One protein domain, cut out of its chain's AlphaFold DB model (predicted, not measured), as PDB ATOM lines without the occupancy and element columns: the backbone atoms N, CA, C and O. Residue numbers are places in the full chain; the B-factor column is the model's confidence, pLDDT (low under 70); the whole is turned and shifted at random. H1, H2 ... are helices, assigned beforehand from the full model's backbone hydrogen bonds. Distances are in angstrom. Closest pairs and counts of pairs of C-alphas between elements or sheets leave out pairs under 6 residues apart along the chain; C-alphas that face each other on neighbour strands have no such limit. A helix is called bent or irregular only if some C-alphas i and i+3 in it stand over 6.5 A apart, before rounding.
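Overview. This is residues 4 to 141 of the 142 residues of the protein "Putative ammonium transporter MTH_661" of Verrucomicrobia bacterium (UniProt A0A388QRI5). A long helical hairpin, H2 and H3, opens like a V from its closed end at residues 57 and 58, and H5 packs between its two sides. Residues 4 to 20 of H1 stick out as a free arm beyond the open end, and H4 lies with loops past the far end of H3. The printed part has 138 residues with five named helices, H1 to H5 in chain order, and no named strand; the class is all helix. It is only just loose, close to extended, with a radius of gyration of the C-alphas of 21.1 A, and spans 83 by 37 by 20 A, the arm adding to the length.

Along the chain. H1, residues 4 to 22, begins with C-alpha 4 at (162.108, 204.432, 223.648) and is 26.9 A long. H2, residues 28 to 56, was assigned by its hydrogen bonds as one helix but is bent, with C-alphas 46 and 49 6.5 A apart. Its arms are H2a, residues 28 to 46, 26.1 A, and H2b, residues 49 to 56, 10.8 A, at a shallow tilt of 24 degrees. H3, residues 59 to 89, begins at C-alpha 59 (200.049, 213.701, 152.763) and is 42.0 A long. It is irregular, with C-alphas 82 and 85 7.7 A apart, and has a kink of 55 degrees near residue 83. H4 is residues 97 to 101. H5, residues 126 to 139, is 20.6 A long and ends at C-alpha 139 (188.095, 219.962, 172.802).

Arrangement. H1 touches no helix. H2a touches H5 at a shallow tilt of 16 degrees, the same way; the closest C-alphas, of Thr 38 and Phe 132, are 5.0 A apart. H2b and H3 form a hairpin, opposite ways at a shallow tilt of 30 degrees, closest at the C-alphas of Gly 54 and Val 62, 5.1 A; H3 touches H2b with residues 62 to 69 alone. H2a and H3 only just touch, with 3 pairs of C-alphas within 8 A, closest at Cys 45 and Thr 73, 7.3 A; they run opposite ways at 38 degrees, a tilt only just steep. H3, with residues 72 to 85 alone, touches H5 at a steep tilt of 41 degrees, opposite ways; the C-alphas of Gly 76 and Ala 138 are closest, at 4.3 A. The packing is part aligned, part crossed: of these four pairs, 2 are at a shallow tilt. H4 touches no helix. Every O i to N i+4 pair is within hydrogen-bond range in H1; the figures are 14 of 15 in H2a, 3 of 4 in H2b, 23 of 27 in H3, 9 of 10 in H5 and 0 of 1 in H4, where 2 of 2 O i to N i+3 pairs are within range.

Size, cuts and confidence. The C-alphas of Leu 4 and Lys 60, the two farthest apart, are 82.7 A apart. Without residues 4 to 20, which stand free, the body spans 55 by 38 by 19 A. The printed part has no cut. The link from H4 to H5, residues 102 to 125, is long. Mean pLDDT of the printed part is 79.3; it is under 70 at residues 4 to 24, 92 to 101, 103 and 141.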
ATOM      1  N   LEU A   4     161.850 205.311 224.797       57.69
ATOM      2  CA  LEU A   4     162.108 204.432 223.648       57.69
ATOM      3  C   LEU A   4     161.864 205.066 222.256       57.69
ATOM      4  O   LEU A   4     162.708 204.843 221.388       57.69
ATOM      5  N   PRO A   5     160.804 205.866 221.986       61.31
ATOM      6  CA  PRO A   5     160.544 206.340 220.619       61.31
ATOM      7  C   PRO A   5     161.577 207.370 220.137       61.31
ATOM      8  O   PRO A   5     161.904 207.421 218.952       61.31
ATOM      9  N   LYS A   6     162.160 208.148 221.059       61.88
ATOM     10  CA  LYS A   6     163.224 209.115 220.747       61.88
ATOM     11  C   LYS A   6     164.536 208.411 220.397       61.88
ATOM     12  O   LYS A   6     165.230 208.837 219.482       61.88
ATOM     13  N   PHE A   7     164.849 207.303 221.073       64.25
ATOM     14  CA  PHE A   7     166.058 206.519 220.814       64.25
ATOM     15  C   PHE A   7     166.056 205.883 219.417       64.25
ATOM     16  O   PHE A   7     167.068 205.945 218.723       64.25
ATOM     17  N   TRP A   8     164.917 205.336 218.970       60.72
ATOM     18  CA  TRP A   8     164.780 204.772 217.621       60.72
ATOM     19  C   TRP A   8     164.854 205.837 216.524       60.72
ATOM     20  O   TRP A   8     165.576 205.637 215.552       60.72
ATOM     21  N   HIS A   9     164.206 206.995 216.697       66.31
ATOM     22  CA  HIS A   9     164.326 208.110 215.748       66.31
ATOM     23  C   HIS A   9     165.757 208.648 215.648       66.31
ATOM     24  O   HIS A   9     166.249 208.885 214.548       66.31
ATOM     25  N   ILE A  10     166.452 208.795 216.780       69.38
ATOM     26  CA  ILE A  10     167.844 209.255 216.815       69.38
ATOM     27  C   ILE A  10     168.772 208.208 216.189       69.38
ATOM     28  O   ILE A  10     169.610 208.569 215.373       69.38
ATOM     29  N   LYS A  11     168.594 206.909 216.471       69.75
ATOM     30  CA  LYS A  11     169.351 205.842 215.793       69.75
ATOM     31  C   LYS A  11     169.097 205.813 214.287       69.75
ATOM     32  O   LYS A  11     170.059 205.657 213.546       69.75
ATOM     33  N   CYS A  12     167.856 205.994 213.833       62.34
ATOM     34  CA  CYS A  12     167.534 206.088 212.407       62.34
ATOM     35  C   CYS A  12     168.211 207.302 211.759       62.34
ATOM     36  O   CYS A  12     168.801 207.180 210.692       62.34
ATOM     37  N   LEU A  13     168.188 208.459 212.426       67.19
ATOM     38  CA  LEU A  13     168.862 209.668 211.954       67.19
ATOM     39  C   LEU A  13     170.384 209.500 211.921       67.19
ATOM     40  O   LEU A  13     171.003 209.894 210.942       67.19
ATOM     41  N   ILE A  14     170.991 208.891 212.941       68.94
ATOM     42  CA  ILE A  14     172.438 208.640 212.990       68.94
ATOM     43  C   ILE A  14     172.840 207.603 211.942       68.94
ATOM     44  O   ILE A  14     173.839 207.796 211.262       68.94
ATOM     45  N   HIS A  15     172.068 206.528 211.782       63.81
ATOM     46  CA  HIS A  15     172.318 205.500 210.774       63.81
ATOM     47  C   HIS A  15     172.207 206.074 209.358       63.81
ATOM     48  O   HIS A  15     173.113 205.883 208.555       63.81
ATOM     49  N   ASN A  16     171.169 206.871 209.085       62.09
ATOM     50  CA  ASN A  16     171.022 207.566 207.810       62.09
ATOM     51  C   ASN A  16     172.167 208.570 207.580       62.09
ATOM     52  O   ASN A  16     172.746 208.620 206.504       62.09
ATOM     53  N   LYS A  17     172.573 209.316 208.613       62.03
ATOM     54  CA  LYS A  17     173.682 210.277 208.528       62.03
ATOM     55  C   LYS A  17     175.046 209.596 208.339       62.03
ATOM     56  O   LYS A  17     175.864 210.116 207.594       62.03
ATOM     57  N   MET A  18     175.277 208.428 208.947       58.59
ATOM     58  CA  MET A  18     176.480 207.609 208.725       58.59
ATOM     59  C   MET A  18     176.524 207.030 207.310       58.59
ATOM     60  O   MET A  18     177.577 207.072 206.681       58.59
ATOM     61  N   ILE A  19     175.393 206.530 206.800       60.09
ATOM     62  CA  ILE A  19     175.296 206.043 205.418       60.09
ATOM     63  C   ILE A  19     175.573 207.191 204.446       60.09
ATOM     64  O   ILE A  19     176.393 207.035 203.552       60.09
ATOM     65  N   ILE A  20     174.965 208.363 204.650       57.62
ATOM     66  CA  ILE A  20     175.174 209.526 203.780       57.62
ATOM     67  C   ILE A  20     176.633 210.009 203.842       57.62
ATOM     68  O   ILE A  20     177.226 210.229 202.792       57.62
ATOM     69  N   SER A  21     177.254 210.107 205.026       54.53
ATOM     70  CA  SER A  21     178.647 210.567 205.152       54.53
ATOM     71  C   SER A  21     179.695 209.592 204.601       54.53
ATOM     72  O   SER A  21     180.716 210.040 204.086       54.53
ATOM     73  N   ALA A  22     179.454 208.277 204.663       54.03
ATOM     74  CA  ALA A  22     180.349 207.277 204.066       54.03
ATOM     75  C   ALA A  22     180.365 207.339 202.528       54.03
ATOM     76  O   ALA A  22     181.315 206.887 201.896       54.03
ATOM     77  N   ILE A  23     179.319 207.914 201.933       57.88
ATOM     78  CA  ILE A  23     179.192 208.109 200.490       57.88
ATOM     79  C   ILE A  23     179.749 209.481 200.055       57.88
ATOM     80  O   ILE A  23     179.908 209.722 198.869       57.88
ATOM     81  N   THR A  24     180.040 210.406 200.975       66.31
ATOM     82  CA  THR A  24     180.494 211.775 200.638       66.31
ATOM     83  C   THR A  24     182.001 211.980 200.760       66.31
ATOM     84  O   THR A  24     182.470 213.111 200.672       66.31
ATOM     85  N   THR A  25     182.763 210.922 201.028       76.12
ATOM     86  CA  THR A  25     184.227 210.979 201.066       76.12
ATOM     87  C   THR A  25     184.799 210.516 199.731       76.12
ATOM     88  O   THR A  25     184.356 209.470 199.249       76.12
ATOM     89  N   PRO A  26     185.805 211.208 199.167       81.12
ATOM     90  CA  PRO A  26     186.441 210.782 197.932       81.12
ATOM     91  C   PRO A  26     186.953 209.348 198.029       81.12
ATOM     92  O   PRO A  26     187.819 209.046 198.854       81.12
ATOM     93  N   THR A  27     186.418 208.455 197.195       87.12
ATOM     94  CA  THR A  27     186.892 207.071 197.139       87.12
ATOM     95  C   THR A  27     187.926 206.915 196.029       87.12
ATOM     96  O   THR A  27     187.878 207.580 194.991       87.12
ATOM     97  N   ALA A  28     188.885 206.007 196.224       86.06
ATOM     98  CA  ALA A  28     189.874 205.710 195.190       86.06
ATOM     99  C   ALA A  28     189.224 205.130 193.919       86.06
ATOM    100  O   ALA A  28     189.708 205.393 192.822       86.06
ATOM    101  N   GLY A  29     188.124 204.379 194.058       89.62
ATOM    102  CA  GLY A  29     187.398 203.776 192.937       89.62
ATOM    103  C   GLY A  29     186.690 204.810 192.065       89.62
ATOM    104  O   GLY A  29     186.858 204.793 190.846       89.62
ATOM    105  N   ASP A  30     185.975 205.752 192.684       89.38
ATOM    106  CA  ASP A  30     185.280 206.821 191.958       89.38
ATOM    107  C   ASP A  30     186.284 207.734 191.243       89.38
ATOM    108  O   ASP A  30     186.135 208.033 190.056       89.38
ATOM    109  N   ASN A  31     187.375 208.097 191.926       90.56
ATOM    110  CA  ASN A  31     188.461 208.861 191.318       90.56
ATOM    111  C   ASN A  31     189.126 208.101 190.161       90.56
ATOM    112  O   ASN A  31     189.365 208.690 189.108       90.56
ATOM    113  N   ALA A  32     189.407 206.804 190.319       92.00
ATOM    114  CA  ALA A  32     189.999 205.994 189.258       92.00
ATOM    115  C   ALA A  32     189.090 205.935 188.025       92.00
ATOM    116  O   ALA A  32     189.569 206.114 186.907       92.00
ATOM    117  N   TRP A  33     187.781 205.756 188.212       92.88
ATOM    118  CA  TRP A  33     186.829 205.725 187.104       92.88
ATOM    119  C   TRP A  33     186.762 207.058 186.347       92.88
ATOM    120  O   TRP A  33     186.768 207.083 185.112       92.88
ATOM    121  N   VAL A  34     186.757 208.181 187.067       93.00
ATOM    122  CA  VAL A  34     186.747 209.510 186.437       93.00
ATOM    123  C   VAL A  34     188.085 209.830 185.767       93.00
ATOM    124  O   VAL A  34     188.095 210.411 184.683       93.00
ATOM    125  N   LEU A  35     189.219 209.405 186.330       92.56
ATOM    126  CA  LEU A  35     190.525 209.543 185.676       92.56
ATOM    127  C   LEU A  35     190.621 208.688 184.406       92.56
ATOM    128  O   LEU A  35     191.118 209.167 183.387       92.56
ATOM    129  N   VAL A  36     190.082 207.464 184.422       94.50
ATOM    130  CA  VAL A  36     189.975 206.626 183.217       94.50
ATOM    131  C   VAL A  36     189.081 207.301 182.179       94.50
ATOM    132  O   VAL A  36     189.467 207.404 181.019       94.50
ATOM    133  N   SER A  37     187.935 207.843 182.593       93.38
ATOM    134  CA  SER A  37     187.043 208.596 181.703       93.38
ATOM    135  C   SER A  37     187.748 209.817 181.099       93.38
ATOM    136  O   SER A  37     187.681 210.036 179.894       93.38
ATOM    137  N   THR A  38     188.506 210.564 181.904       92.06
ATOM    138  CA  THR A  38     189.354 211.682 181.453       92.06
ATOM    139  C   THR A  38     190.360 211.228 180.392       92.06
ATOM    140  O   THR A  38     190.498 211.874 179.354       92.06
ATOM    141  N   ALA A  39     191.027 210.089 180.605       90.62
ATOM    142  CA  ALA A  39     191.975 209.528 179.644       90.62
ATOM    143  C   ALA A  39     191.298 209.089 178.332       90.62
ATOM    144  O   ALA A  39     191.858 209.298 177.255       90.62
ATOM    145  N   LEU A  40     190.078 208.539 178.393       90.25
ATOM    146  CA  LEU A  40     189.295 208.197 177.200       90.25
ATOM    147  C   LEU A  40     188.947 209.441 176.372       90.25
ATOM    148  O   LEU A  40     189.059 209.409 175.147       90.25
ATOM    149  N   VAL A  41     188.597 210.556 177.019       89.62
ATOM    150  CA  VAL A  41     188.341 211.828 176.320       89.62
ATOM    151  C   VAL A  41     189.636 212.404 175.734       89.62
ATOM    152  O   VAL A  41     189.652 212.878 174.596       89.62
ATOM    153  N   LEU A  42     190.759 212.296 176.451       86.56
ATOM    154  CA  LEU A  42     192.066 212.693 175.924       86.56
ATOM    155  C   LEU A  42     192.434 211.896 174.659       86.56
ATOM    156  O   LEU A  42     192.934 212.481 173.696       86.56
ATOM    157  N   MET A  43     192.110 210.599 174.613       86.00
ATOM    158  CA  MET A  43     192.329 209.760 173.427       86.00
ATOM    159  C   MET A  43     191.526 210.208 172.197       86.00
ATOM    160  O   MET A  43     191.975 210.005 171.066       86.00
ATOM    161  N   MET A  44     190.383 210.882 172.377       83.62
ATOM    162  CA  MET A  44     189.664 211.507 171.257       83.62
ATOM    163  C   MET A  44     190.503 212.619 170.610       83.62
ATOM    164  O   MET A  44     190.459 212.817 169.398       83.62
ATOM    165  N   CYS A  45     191.307 213.326 171.406       77.00
ATOM    166  CA  CYS A  45     192.150 214.434 170.960       77.00
ATOM    167  C   CYS A  45     193.444 213.935 170.313       77.00
ATOM    168  O   CYS A  45     193.810 214.374 169.224       77.00
ATOM    169  N   ILE A  46     194.117 213.003 170.990       74.25
ATOM    170  CA  ILE A  46     195.419 212.449 170.619       74.25
ATOM    171  C   ILE A  46     195.292 210.926 170.803       74.25
ATOM    172  O   ILE A  46     195.317 210.500 171.954       74.25
ATOM    173  N   PRO A  47     195.117 210.068 169.773       71.56
ATOM    174  CA  PRO A  47     195.316 210.234 168.325       71.56
ATOM    175  C   PRO A  47     194.032 210.383 167.474       71.56
ATOM    176  O   PRO A  47     194.141 210.431 166.247       71.56
ATOM    177  N   GLY A  48     192.834 210.424 168.074       77.69
ATOM    178  CA  GLY A  48     191.553 210.348 167.348       77.69
ATOM    179  C   GLY A  48     191.386 211.389 166.233       77.69
ATOM    180  O   GLY A  48     191.144 211.031 165.079       77.69
ATOM    181  N   LEU A  49     191.599 212.672 166.541       71.81
ATOM    182  CA  LEU A  49     191.558 213.734 165.530       71.81
ATOM    183  C   LEU A  49     192.709 213.651 164.524       71.81
ATOM    184  O   LEU A  49     192.503 213.919 163.346       71.81
ATOM    185  N   PHE A  50     193.914 213.291 164.967       71.25
ATOM    186  CA  PHE A  50     195.068 213.202 164.074       71.25
ATOM    187  C   PHE A  50     194.851 212.151 162.980       71.25
ATOM    188  O   PHE A  50     195.090 212.435 161.810       71.25
ATOM    189  N   LEU A  51     194.358 210.962 163.338       75.56
ATOM    190  CA  LEU A  51     194.076 209.906 162.365       75.56
ATOM    191  C   LEU A  51     192.922 210.282 161.431       75.56
ATOM    192  O   LEU A  51     192.999 210.027 160.231       75.56
ATOM    193  N   PHE A  52     191.882 210.932 161.958       76.12
ATOM    194  CA  PHE A  52     190.722 211.327 161.164       76.12
ATOM    195  C   PHE A  52     191.037 212.475 160.191       76.12
ATOM    196  O   PHE A  52     190.846 212.337 158.983       76.12
ATOM    197  N   TYR A  53     191.583 213.591 160.684       74.12
ATOM    198  CA  TYR A  53     191.926 214.744 159.847       74.12
ATOM    199  C   TYR A  53     193.190 214.508 159.013       74.12
ATOM    200  O   TYR A  53     193.291 215.015 157.902       74.12
ATOM    201  N   GLY A  54     194.137 213.699 159.491       74.38
ATOM    202  CA  GLY A  54     195.310 213.296 158.717       74.38
ATOM    203  C   GLY A  54     194.969 212.389 157.532       74.38
ATOM    204  O   GLY A  54     195.608 212.502 156.489       74.38
ATOM    205  N   GLY A  55     193.942 211.539 157.647       80.56
ATOM    206  CA  GLY A  55     193.499 210.647 156.567       80.56
ATOM    207  C   GLY A  55     192.728 211.343 155.435       80.56
ATOM    208  O   GLY A  55     192.716 210.847 154.310       80.56
ATOM    209  N   LEU A  56     192.111 212.498 155.708       81.06
ATOM    210  CA  LEU A  56     191.304 213.257 154.737       81.06
ATOM    211  C   LEU A  56     192.102 214.323 153.970       81.06
ATOM    212  O   LEU A  56     191.609 214.898 152.998       81.06
ATOM    213  N   VAL A  57     193.329 214.612 154.400       78.50
ATOM    214  CA  VAL A  57     194.149 215.699 153.859       78.50
ATOM    215  C   VAL A  57     195.329 215.120 153.076       78.50
ATOM    216  O   VAL A  57     195.863 214.061 153.389       78.50
ATOM    217  N   ARG A  58     195.766 215.821 152.021       79.19
ATOM    218  CA  ARG A  58     196.951 215.428 151.241       79.19
ATOM    219  C   ARG A  58     198.158 215.218 152.163       79.19
ATOM    220  O   ARG A  58     198.458 216.096 152.968       79.19
ATOM    221  N   ALA A  59     198.903 214.129 151.946       75.31
ATOM    222  CA  ALA A  59     200.049 213.701 152.763       75.31
ATOM    223  C   ALA A  59     201.039 214.831 153.114       75.31
ATOM    224  O   ALA A  59     201.540 214.903 154.231       75.31
ATOM    225  N   LYS A  60     201.259 215.774 152.189       82.38
ATOM    226  CA  LYS A  60     202.167 216.915 152.380       82.38
ATOM    227  C   LYS A  60     201.726 217.918 153.465       82.38
ATOM    228  O   LYS A  60     202.554 218.670 153.961       82.38
ATOM    229  N   ASN A  61     200.444 217.938 153.838       80.88
ATOM    230  CA  ASN A  61     199.884 218.834 154.855       80.88
ATOM    231  C   ASN A  61     199.606 218.115 156.191       80.88
ATOM    232  O   ASN A  61     199.273 218.780 157.171       80.88
ATOM    233  N   VAL A  62     199.761 216.786 156.256       81.44
ATOM    234  CA  VAL A  62     199.422 215.976 157.443       81.44
ATOM    235  C   VAL A  62     200.265 216.367 158.654       81.44
ATOM    236  O   VAL A  62     199.737 216.476 159.757       81.44
ATOM    237  N   LEU A  63     201.551 216.670 158.450       83.88
ATOM    238  CA  LEU A  63     202.431 217.115 159.534       83.88
ATOM    239  C   LEU A  63     201.980 218.458 160.138       83.88
ATOM    240  O   LEU A  63     202.060 218.646 161.349       83.88
ATOM    241  N   SER A  64     201.460 219.368 159.308       84.75
ATOM    242  CA  SER A  64     200.952 220.669 159.762       84.75
ATOM    243  C   SER A  64     199.656 220.518 160.566       84.75
ATOM    244  O   SER A  64     199.532 221.091 161.644       84.75
ATOM    245  N   ILE A  65     198.734 219.667 160.100       84.81
ATOM    246  CA  ILE A  65     197.494 219.336 160.822       84.81
ATOM    247  C   ILE A  65     197.822 218.701 162.183       84.81
ATOM    248  O   ILE A  65     197.264 219.097 163.202       84.81
ATOM    249  N   ALA A  66     198.777 217.765 162.227       82.19
ATOM    250  CA  ALA A  66     199.208 217.121 163.468       82.19
ATOM    251  C   ALA A  66     199.775 218.128 164.482       82.19
ATOM    252  O   ALA A  66     199.393 218.115 165.655       82.19
ATOM    253  N   ALA A  67     200.652 219.026 164.023       86.00
ATOM    254  CA  ALA A  67     201.238 220.069 164.855       86.00
ATOM    255  C   ALA A  67     200.174 221.049 165.376       86.00
ATOM    256  O   ALA A  67     200.207 221.410 166.550       86.00
ATOM    257  N   GLN A  68     199.200 221.430 164.544       85.81
ATOM    258  CA  GLN A  68     198.086 222.293 164.946       85.81
ATOM    259  C   GLN A  68     197.180 221.619 165.986       85.81
ATOM    260  O   GLN A  68     196.854 222.241 166.994       85.81
ATOM    261  N   CYS A  69     196.823 220.342 165.806       85.38
ATOM    262  CA  CYS A  69     196.017 219.604 166.784       85.38
ATOM    263  C   CYS A  69     196.722 219.479 168.145       85.38
ATOM    264  O   CYS A  69     196.087 219.672 169.186       85.38
ATOM    265  N   LEU A  70     198.030 219.198 168.151       85.75
ATOM    266  CA  LEU A  70     198.826 219.148 169.383       85.75
ATOM    267  C   LEU A  70     198.952 220.529 170.035       85.75
ATOM    268  O   LEU A  70     198.744 220.647 171.242       85.75
ATOM    269  N   ALA A  71     199.227 221.572 169.249       88.56
ATOM    270  CA  ALA A  71     199.353 222.937 169.748       88.56
ATOM    271  C   ALA A  71     198.044 223.449 170.370       88.56
ATOM    272  O   ALA A  71     198.074 224.008 171.463       88.56
ATOM    273  N   LEU A  72     196.895 223.209 169.727       87.94
ATOM    274  CA  LEU A  72     195.584 223.598 170.257       87.94
ATOM    275  C   LEU A  72     195.224 222.823 171.529       87.94
ATOM    276  O   LEU A  72     194.700 223.410 172.473       87.94
ATOM    277  N   THR A  73     195.548 221.529 171.587       87.69
ATOM    278  CA  THR A  73     195.317 220.718 172.793       87.69
ATOM    279  C   THR A  73     196.176 221.214 173.959       87.69
ATOM    280  O   THR A  73     195.664 221.412 175.060       87.69
ATOM    281  N   ALA A  74     197.465 221.483 173.723       88.56
ATOM    282  CA  ALA A  74     198.363 222.035 174.736       88.56
ATOM    283  C   ALA A  74     197.923 223.435 175.194       88.56
ATOM    284  O   ALA A  74     197.900 223.710 176.392       88.56
ATOM    285  N   LEU A  75     197.517 224.301 174.257       90.50
ATOM    286  CA  LEU A  75     197.006 225.635 174.562       90.50
ATOM    287  C   LEU A  75     195.738 225.566 175.422       90.50
ATOM    288  O   LEU A  75     195.649 226.280 176.416       90.50
ATOM    289  N   GLY A  76     194.790 224.686 175.087       90.50
ATOM    290  CA  GLY A  76     193.565 224.488 175.862       90.50
ATOM    291  C   GLY A  76     193.842 224.045 177.301       90.50
ATOM    292  O   GLY A  76     193.272 224.606 178.237       90.50
ATOM    293  N   LEU A  77     194.773 223.105 177.496       89.38
ATOM    294  CA  LEU A  77     195.174 222.645 178.830       89.38
ATOM    295  C   LEU A  77     195.894 223.734 179.637       89.38
ATOM    296  O   LEU A  77     195.596 223.914 180.817       89.38
ATOM    297  N   LEU A  78     196.805 224.487 179.013       90.25
ATOM    298  CA  LEU A  78     197.502 225.599 179.669       90.25
ATOM    299  C   LEU A  78     196.539 226.724 180.050       90.25
ATOM    300  O   LEU A  78     196.633 227.273 181.146       90.25
ATOM    301  N   MET A  79     195.590 227.042 179.169       90.69
ATOM    302  CA  MET A  79     194.556 228.039 179.425       90.69
ATOM    303  C   MET A  79     193.643 227.606 180.579       90.69
ATOM    304  O   MET A  79     193.338 228.405 181.468       90.69
ATOM    305  N   TRP A  80     193.257 226.325 180.605       90.75
ATOM    306  CA  TRP A  80     192.459 225.748 181.684       90.75
ATOM    307  C   TRP A  80     193.173 225.795 183.033       90.75
ATOM    308  O   TRP A  80     192.592 226.247 184.021       90.75
ATOM    309  N   TRP A  81     194.438 225.366 183.058       88.44
ATOM    310  CA  TRP A  81     195.279 225.389 184.250       88.44
ATOM    311  C   TRP A  81     195.518 226.816 184.754       88.44
ATOM    312  O   TRP A  81     195.392 227.076 185.950       88.44
ATOM    313  N   GLY A  82     195.823 227.745 183.845       86.25
ATOM    314  CA  GLY A  82     196.124 229.132 184.178       86.25
ATOM    315  C   GLY A  82     194.929 229.845 184.799       86.25
ATOM    316  O   GLY A  82     195.030 230.337 185.921       86.25
ATOM    317  N   PHE A  83     193.796 229.881 184.090       86.00
ATOM    318  CA  PHE A  83     192.617 230.636 184.522       86.00
ATOM    319  C   PHE A  83     191.267 229.967 184.275       86.00
ATOM    320  O   PHE A  83     190.308 230.304 184.970       86.00
ATOM    321  N   GLY A  84     191.160 229.032 183.327       86.44
ATOM    322  CA  GLY A  84     189.867 228.470 182.920       86.44
ATOM    323  C   GLY A  84     189.099 227.815 184.067       86.44
ATOM    324  O   GLY A  84     187.914 228.092 184.236       86.44
ATOM    325  N   TYR A  85     189.776 227.039 184.919       87.44
ATOM    326  CA  TYR A  85     189.126 226.429 186.081       87.44
ATOM    327  C   TYR A  85     188.590 227.474 187.074       87.44
ATOM    328  O   TYR A  85     187.456 227.367 187.534       87.44
ATOM    329  N   SER A  86     189.374 228.517 187.366       86.00
ATOM    330  CA  SER A  86     188.972 229.572 188.305       86.00
ATOM    331  C   SER A  86     187.789 230.387 187.789       86.00
ATOM    332  O   SER A  86     186.867 230.676 188.543       86.00
ATOM    333  N   LEU A  87     187.772 230.724 186.497       84.38
ATOM    334  CA  LEU A  87     186.689 231.519 185.920       84.38
ATOM    335  C   LEU A  87     185.352 230.772 185.876       84.38
ATOM    336  O   LEU A  87     184.316 231.424 185.869       84.38
ATOM    337  N   VAL A  88     185.355 229.438 185.838       83.69
ATOM    338  CA  VAL A  88     184.118 228.638 185.795       83.69
ATOM    339  C   VAL A  88     183.666 228.218 187.193       83.69
ATOM    340  O   VAL A  88     182.478 228.269 187.491       83.69
ATOM    341  N   PHE A  89     184.604 227.802 188.047       82.81
ATOM    342  CA  PHE A  89     184.305 227.184 189.343       82.81
ATOM    343  C   PHE A  89     184.705 228.036 190.551       82.81
ATOM    344  O   PHE A  89     184.548 227.610 191.693       82.81
ATOM    345  N   GLY A  90     185.221 229.242 190.323       79.94
ATOM    346  CA  GLY A  90     185.379 230.234 191.374       79.94
ATOM    347  C   GLY A  90     184.029 230.796 191.825       79.94
ATOM    348  O   GLY A  90     183.061 230.845 191.068       79.94
ATOM    349  N   ARG A  91     183.981 231.209 193.082       71.94
ATOM    350  CA  ARG A  91     182.861 231.793 193.818       71.94
ATOM    351  C   ARG A  91     183.196 233.174 194.394       71.94
ATOM    352  O   ARG A  91     182.319 233.811 194.965       71.94
ATOM    353  N   SER A  92     184.427 233.681 194.253       65.25
ATOM    354  CA  SER A  92     184.808 234.989 194.825       65.25
ATOM    355  C   SER A  92     183.953 236.169 194.350       65.25
ATOM    356  O   SER A  92     183.918 237.189 195.035       65.25
ATOM    357  N   PHE A  93     183.281 236.072 193.197       62.81
ATOM    358  CA  PHE A  93     182.444 237.155 192.667       62.81
ATOM    359  C   PHE A  93     180.931 236.916 192.838       62.81
ATOM    360  O   PHE A  93     180.136 237.671 192.272       62.81
ATOM    361  N   GLU A  94     180.517 235.904 193.612       61.91
ATOM    362  CA  GLU A  94     179.106 235.542 193.826       61.91
ATOM    363  C   GLU A  94     178.311 236.770 194.346       61.91
ATOM    364  O   GLU A  94     178.570 237.284 195.432       61.91
ATOM    365  N   GLY A  95     177.374 237.288 193.534       63.38
ATOM    366  CA  GLY A  95     176.518 238.443 193.869       63.38
ATOM    367  C   GLY A  95     176.824 239.777 193.162       63.38
ATOM    368  O   GLY A  95     176.050 240.721 193.319       63.38
ATOM    369  N   GLY A  96     177.893 239.881 192.361       68.06
ATOM    370  CA  GLY A  96     178.200 241.071 191.541       68.06
ATOM    371  C   GLY A  96     177.930 240.892 190.037       68.06
ATOM    372  O   GLY A  96     177.807 239.770 189.555       68.06
ATOM    373  N   LEU A  97     177.927 241.988 189.256       66.19
ATOM    374  CA  LEU A  97     177.858 241.942 187.775       66.19
ATOM    375  C   LEU A  97     178.986 241.070 187.187       66.19
ATOM    376  O   LEU A  97     178.774 240.311 186.245       66.19
ATOM    377  N   LEU A  98     180.175 241.152 187.792       62.19
ATOM    378  CA  LEU A  98     181.333 240.328 187.448       62.19
ATOM    379  C   LEU A  98     181.118 238.846 187.772       62.19
ATOM    380  O   LEU A  98     181.583 238.032 186.994       62.19
ATOM    381  N   GLY A  99     180.363 238.505 188.822       61.50
ATOM    382  CA  GLY A  99     179.975 237.128 189.163       61.50
ATOM    383  C   GLY A  99     179.064 236.468 188.137       61.50
ATOM    384  O   GLY A  99     179.077 235.254 187.961       61.50
ATOM    385  N   HIS A 100     178.272 237.281 187.435       61.62
ATOM    386  CA  HIS A 100     177.357 236.811 186.402       61.62
ATOM    387  C   HIS A 100     178.059 236.543 185.057       61.62
ATOM    388  O   HIS A 100     177.504 235.839 184.213       61.62
ATOM    389  N   LEU A 101     179.260 237.107 184.858       65.06
ATOM    390  CA  LEU A 101     180.121 236.890 183.687       65.06
ATOM    391  C   LEU A 101     181.303 235.946 183.975       65.06
ATOM    392  O   LEU A 101     181.741 235.231 183.078       65.06
ATOM    393  N   PHE A 102     181.825 235.952 185.202       71.38
ATOM    394  CA  PHE A 102     183.009 235.218 185.645       71.38
ATOM    395  C   PHE A 102     182.787 234.677 187.065       71.38
ATOM    396  O   PHE A 102     182.381 235.418 187.950       71.38
ATOM    397  N   GLY A 103     183.107 233.411 187.319       68.31
ATOM    398  CA  GLY A 103     182.934 232.784 188.633       68.31
ATOM    399  C   GLY A 103     183.848 233.368 189.719       68.31
ATOM    400  O   GLY A 103     183.379 233.853 190.751       68.31
ATOM    401  N   GLY A 104     185.170 233.359 189.503       77.06
ATOM    402  CA  GLY A 104     186.123 233.762 190.542       77.06
ATOM    403  C   GLY A 104     187.598 233.736 190.133       77.06
ATOM    404  O   GLY A 104     187.977 233.245 189.070       77.06
ATOM    405  N   ALA A 105     188.451 234.274 191.001       76.19
ATOM    406  CA  ALA A 105     189.906 234.374 190.826       76.19
ATOM    407  C   ALA A 105     190.696 233.537 191.857       76.19
ATOM    408  O   ALA A 105     191.927 233.544 191.866       76.19
ATOM    409  N   GLU A 106     190.017 232.832 192.760       78.81
ATOM    410  CA  GLU A 106     190.653 232.125 193.878       78.81
ATOM    411  C   GLU A 106     191.479 230.899 193.469       78.81
ATOM    412  O   GLU A 106     192.419 230.536 194.179       78.81
ATOM    413  N   HIS A 107     191.160 230.284 192.328       80.88
ATOM    414  CA  HIS A 107     191.766 229.037 191.868       80.88
ATOM    415  C   HIS A 107     192.696 229.237 190.665       80.88
ATOM    416  O   HIS A 107     192.941 228.295 189.905       80.88
ATOM    417  N   PHE A 108     193.221 230.454 190.462       83.75
ATOM    418  CA  PHE A 108     194.248 230.701 189.446       83.75
ATOM    419  C   PHE A 108     195.438 229.750 189.638       83.75
ATOM    420  O   PHE A 108     195.874 229.511 190.767       83.75
ATOM    421  N   ALA A 109     195.945 229.191 188.535       83.19
ATOM    422  CA  ALA A 109     197.011 228.185 188.534       83.19
ATOM    423  C   ALA A 109     196.738 226.977 189.463       83.19
ATOM    424  O   ALA A 109     197.664 226.425 190.058       83.19
ATOM    425  N   PHE A 110     195.465 226.580 189.617       82.62
ATOM    426  CA  PHE A 110     195.008 225.483 190.490       82.62
ATOM    427  C   PHE A 110     195.317 225.685 191.984       82.62
ATOM    428  O   PHE A 110     195.380 224.732 192.767       82.62
ATOM    429  N   LYS A 111     195.469 226.935 192.429       82.38
ATOM    430  CA  LYS A 111     195.680 227.238 193.845       82.38
ATOM    431  C   LYS A 111     194.489 226.751 194.686       82.38
ATOM    432  O   LYS A 111     193.344 227.128 194.448       82.38
ATOM    433  N   GLY A 112     194.762 225.892 195.668       80.69
ATOM    434  CA  GLY A 112     193.734 225.312 196.541       80.69
ATOM    435  C   GLY A 112     192.913 224.179 195.912       80.69
ATOM    436  O   GLY A 112     191.949 223.732 196.523       80.69
ATOM    437  N   VAL A 113     193.287 223.694 194.722       84.00
ATOM    438  CA  VAL A 113     192.679 222.512 194.095       84.00
ATOM    439  C   VAL A 113     193.525 221.290 194.442       84.00
ATOM    440  O   VAL A 113     194.677 221.187 194.026       84.00
ATOM    441  N   GLY A 114     192.969 220.368 195.227       83.44
ATOM    442  CA  GLY A 114     193.697 219.210 195.743       83.44
ATOM    443  C   GLY A 114     192.877 217.922 195.760       83.44
ATOM    444  O   GLY A 114     191.912 217.761 195.012       83.44
ATOM    445  N   LEU A 115     193.285 216.994 196.628       82.44
ATOM    446  CA  LEU A 115     192.613 215.704 196.828       82.44
ATOM    447  C   LEU A 115     191.358 215.799 197.715       82.44
ATOM    448  O   LEU A 115     190.623 214.818 197.831       82.44
ATOM    449  N   GLU A 116     191.115 216.976 198.290       84.69
ATOM    450  CA  GLU A 116     189.898 217.364 199.009       84.69
ATOM    451  C   GLU A 116     188.634 217.052 198.191       84.69
ATOM    452  O   GLU A 116     188.661 217.061 196.955       84.69
ATOM    453  N   SER A 117     187.512 216.807 198.869       82.38
ATOM    454  CA  SER A 117     186.221 216.582 198.209       82.38
ATOM    455  C   SER A 117     185.811 217.794 197.377       82.38
ATOM    456  O   SER A 117     185.847 218.925 197.870       82.38
ATOM    457  N   SER A 118     185.377 217.565 196.139       82.12
ATOM    458  CA  SER A 118     184.847 218.641 195.304       82.12
ATOM    459  C   SER A 118     183.551 219.204 195.910       82.12
ATOM    460  O   SER A 118     182.669 218.424 196.278       82.12
ATOM    461  N   PRO A 119     183.364 220.538 195.951       79.69
ATOM    462  CA  PRO A 119     182.089 221.147 196.340       79.69
ATOM    463  C   PRO A 119     180.912 220.747 195.434       79.69
ATOM    464  O   PRO A 119     179.760 220.873 195.841       79.69
ATOM    465  N   TYR A 120     181.200 220.297 194.208       80.81
ATOM    466  CA  TYR A 120     180.201 219.931 193.198       80.81
ATOM    467  C   TYR A 120     179.838 218.444 193.217       80.81
ATOM    468  O   TYR A 120     178.725 218.088 192.849       80.81
ATOM    469  N   GLU A 121     180.763 217.584 193.646       84.31
ATOM    470  CA  GLU A 121     180.533 216.146 193.803       84.31
ATOM    471  C   GLU A 121     181.414 215.617 194.948       84.31
ATOM    472  O   GLU A 121     182.624 215.452 194.771       84.31
ATOM    473  N   PRO A 122     180.835 215.347 196.131       82.81
ATOM    474  CA  PRO A 122     181.599 214.929 197.306       82.81
ATOM    475  C   PRO A 122     182.332 213.586 197.146       82.81
ATOM    476  O   PRO A 122     183.326 213.345 197.829       82.81
ATOM    477  N   ARG A 123     181.876 212.710 196.237       84.38
ATOM    478  CA  ARG A 123     182.488 211.390 195.975       84.38
ATOM    479  C   ARG A 123     183.823 211.449 195.246       84.38
ATOM    480  O   ARG A 123     184.535 210.446 195.205       84.38
ATOM    481  N   ILE A 124     184.160 212.589 194.650       88.25
ATOM    482  CA  ILE A 124     185.372 212.750 193.845       88.25
ATOM    483  C   ILE A 124     186.229 213.890 194.379       88.25
ATOM    484  O   ILE A 124     185.747 214.876 194.941       88.25
ATOM    485  N   SER A 125     187.535 213.764 194.176       89.69
ATOM    486  CA  SER A 125     188.475 214.822 194.525       89.69
ATOM    487  C   SER A 125     188.325 216.021 193.586       89.69
ATOM    488  O   SER A 125     188.114 215.858 192.380       89.69
ATOM    489  N   ALA A 126     188.508 217.229 194.117       87.75
ATOM    490  CA  ALA A 126     188.459 218.473 193.348       87.75
ATOM    491  C   ALA A 126     189.438 218.459 192.159       87.75
ATOM    492  O   ALA A 126     189.076 218.872 191.059       87.75
ATOM    493  N   ALA A 127     190.640 217.901 192.339       88.69
ATOM    494  CA  ALA A 127     191.612 217.726 191.260       88.69
ATOM    495  C   ALA A 127     191.102 216.807 190.136       88.69
ATOM    496  O   ALA A 127     191.236 217.134 188.958       88.69
ATOM    497  N   THR A 128     190.477 215.679 190.482       90.81
ATOM    498  CA  THR A 128     189.916 214.733 189.505       90.81
ATOM    499  C   THR A 128     188.794 215.380 188.696       90.81
ATOM    500  O   THR A 128     188.754 215.259 187.472       90.81
ATOM    501  N   PHE A 129     187.916 216.128 189.368       90.56
ATOM    502  CA  PHE A 129     186.861 216.898 188.715       90.56
ATOM    503  C   PHE A 129     187.434 217.969 187.773       90.56
ATOM    504  O   PHE A 129     187.005 218.076 186.623       90.56
ATOM    505  N   ALA A 130     188.444 218.718 188.226       90.94
ATOM    506  CA  ALA A 130     189.105 219.751 187.435       90.94
ATOM    507  C   ALA A 130     189.750 219.194 186.157       90.94
ATOM    508  O   ALA A 130     189.660 219.827 185.105       90.94
ATOM    509  N   LEU A 131     190.376 218.015 186.235       90.88
ATOM    510  CA  LEU A 131     190.988 217.330 185.093       90.88
ATOM    511  C   LEU A 131     189.947 216.806 184.103       90.88
ATOM    512  O   LEU A 131     190.134 216.944 182.895       90.88
ATOM    513  N   PHE A 132     188.840 216.252 184.596       91.56
ATOM    514  CA  PHE A 132     187.752 215.791 183.737       91.56
ATOM    515  C   PHE A 132     187.151 216.949 182.929       91.56
ATOM    516  O   PHE A 132     187.009 216.857 181.711       91.56
ATOM    517  N   GLN A 133     186.885 218.081 183.585       91.31
ATOM    518  CA  GLN A 133     186.371 219.286 182.928       91.31
ATOM    519  C   GLN A 133     187.397 219.930 181.979       91.31
ATOM    520  O   GLN A 133     187.022 220.451 180.926       91.31
ATOM    521  N   ALA A 134     188.696 219.817 182.286       90.25
ATOM    522  CA  ALA A 134     189.770 220.291 181.413       90.25
ATOM    523  C   ALA A 134     189.695 219.687 180.003       90.25
ATOM    524  O   ALA A 134     190.026 220.359 179.028       90.25
ATOM    525  N   MET A 135     189.249 218.433 179.876       89.94
ATOM    526  CA  MET A 135     189.168 217.761 178.578       89.94
ATOM    527  C   MET A 135     188.089 218.360 177.676       89.94
ATOM    528  O   MET A 135     188.325 218.537 176.483       89.94
ATOM    529  N   PHE A 136     186.936 218.734 178.238       86.25
ATOM    530  CA  PHE A 136     185.895 219.438 177.488       86.25
ATOM    531  C   PHE A 136     186.391 220.811 177.047       86.25
ATOM    532  O   PHE A 136     186.292 221.147 175.870       86.25
ATOM    533  N   ALA A 137     187.028 221.557 177.952       85.25
ATOM    534  CA  ALA A 137     187.625 222.847 177.618       85.25
ATOM    535  C   ALA A 137     188.693 222.743 176.511       85.25
ATOM    536  O   ALA A 137     188.771 223.616 175.648       85.25
ATOM    537  N   ALA A 138     189.486 221.666 176.492       83.75
ATOM    538  CA  ALA A 138     190.514 221.431 175.479       83.75
ATOM    539  C   ALA A 138     189.972 220.934 174.119       83.75
ATOM    540  O   ALA A 138     190.704 220.978 173.124       83.75
ATOM    541  N   ILE A 139     188.731 220.432 174.049       81.56
ATOM    542  CA  ILE A 139     188.095 219.962 172.802       81.56
ATOM    543  C   ILE A 139     187.309 221.068 172.100       81.56
ATOM    544  O   ILE A 139     187.406 221.171 170.883       81.56
ATOM    545  N   THR A 140     186.594 221.919 172.837       80.50
ATOM    546  CA  THR A 140     185.699 222.953 172.284       80.50
ATOM    547  C   THR A 140     186.297 223.888 171.217       80.50
ATOM    548  O   THR A 140     185.548 224.272 170.322       80.50
ATOM    549  N   PRO A 141     187.583 224.302 171.256       64.25
ATOM    550  CA  PRO A 141     188.105 225.248 170.265       64.25
ATOM    551  C   PRO A 141     188.510 224.611 168.920       64.25
ATOM    552  O   PRO A 141     189.117 225.303 168.103       64.25
TER     553      PRO A 141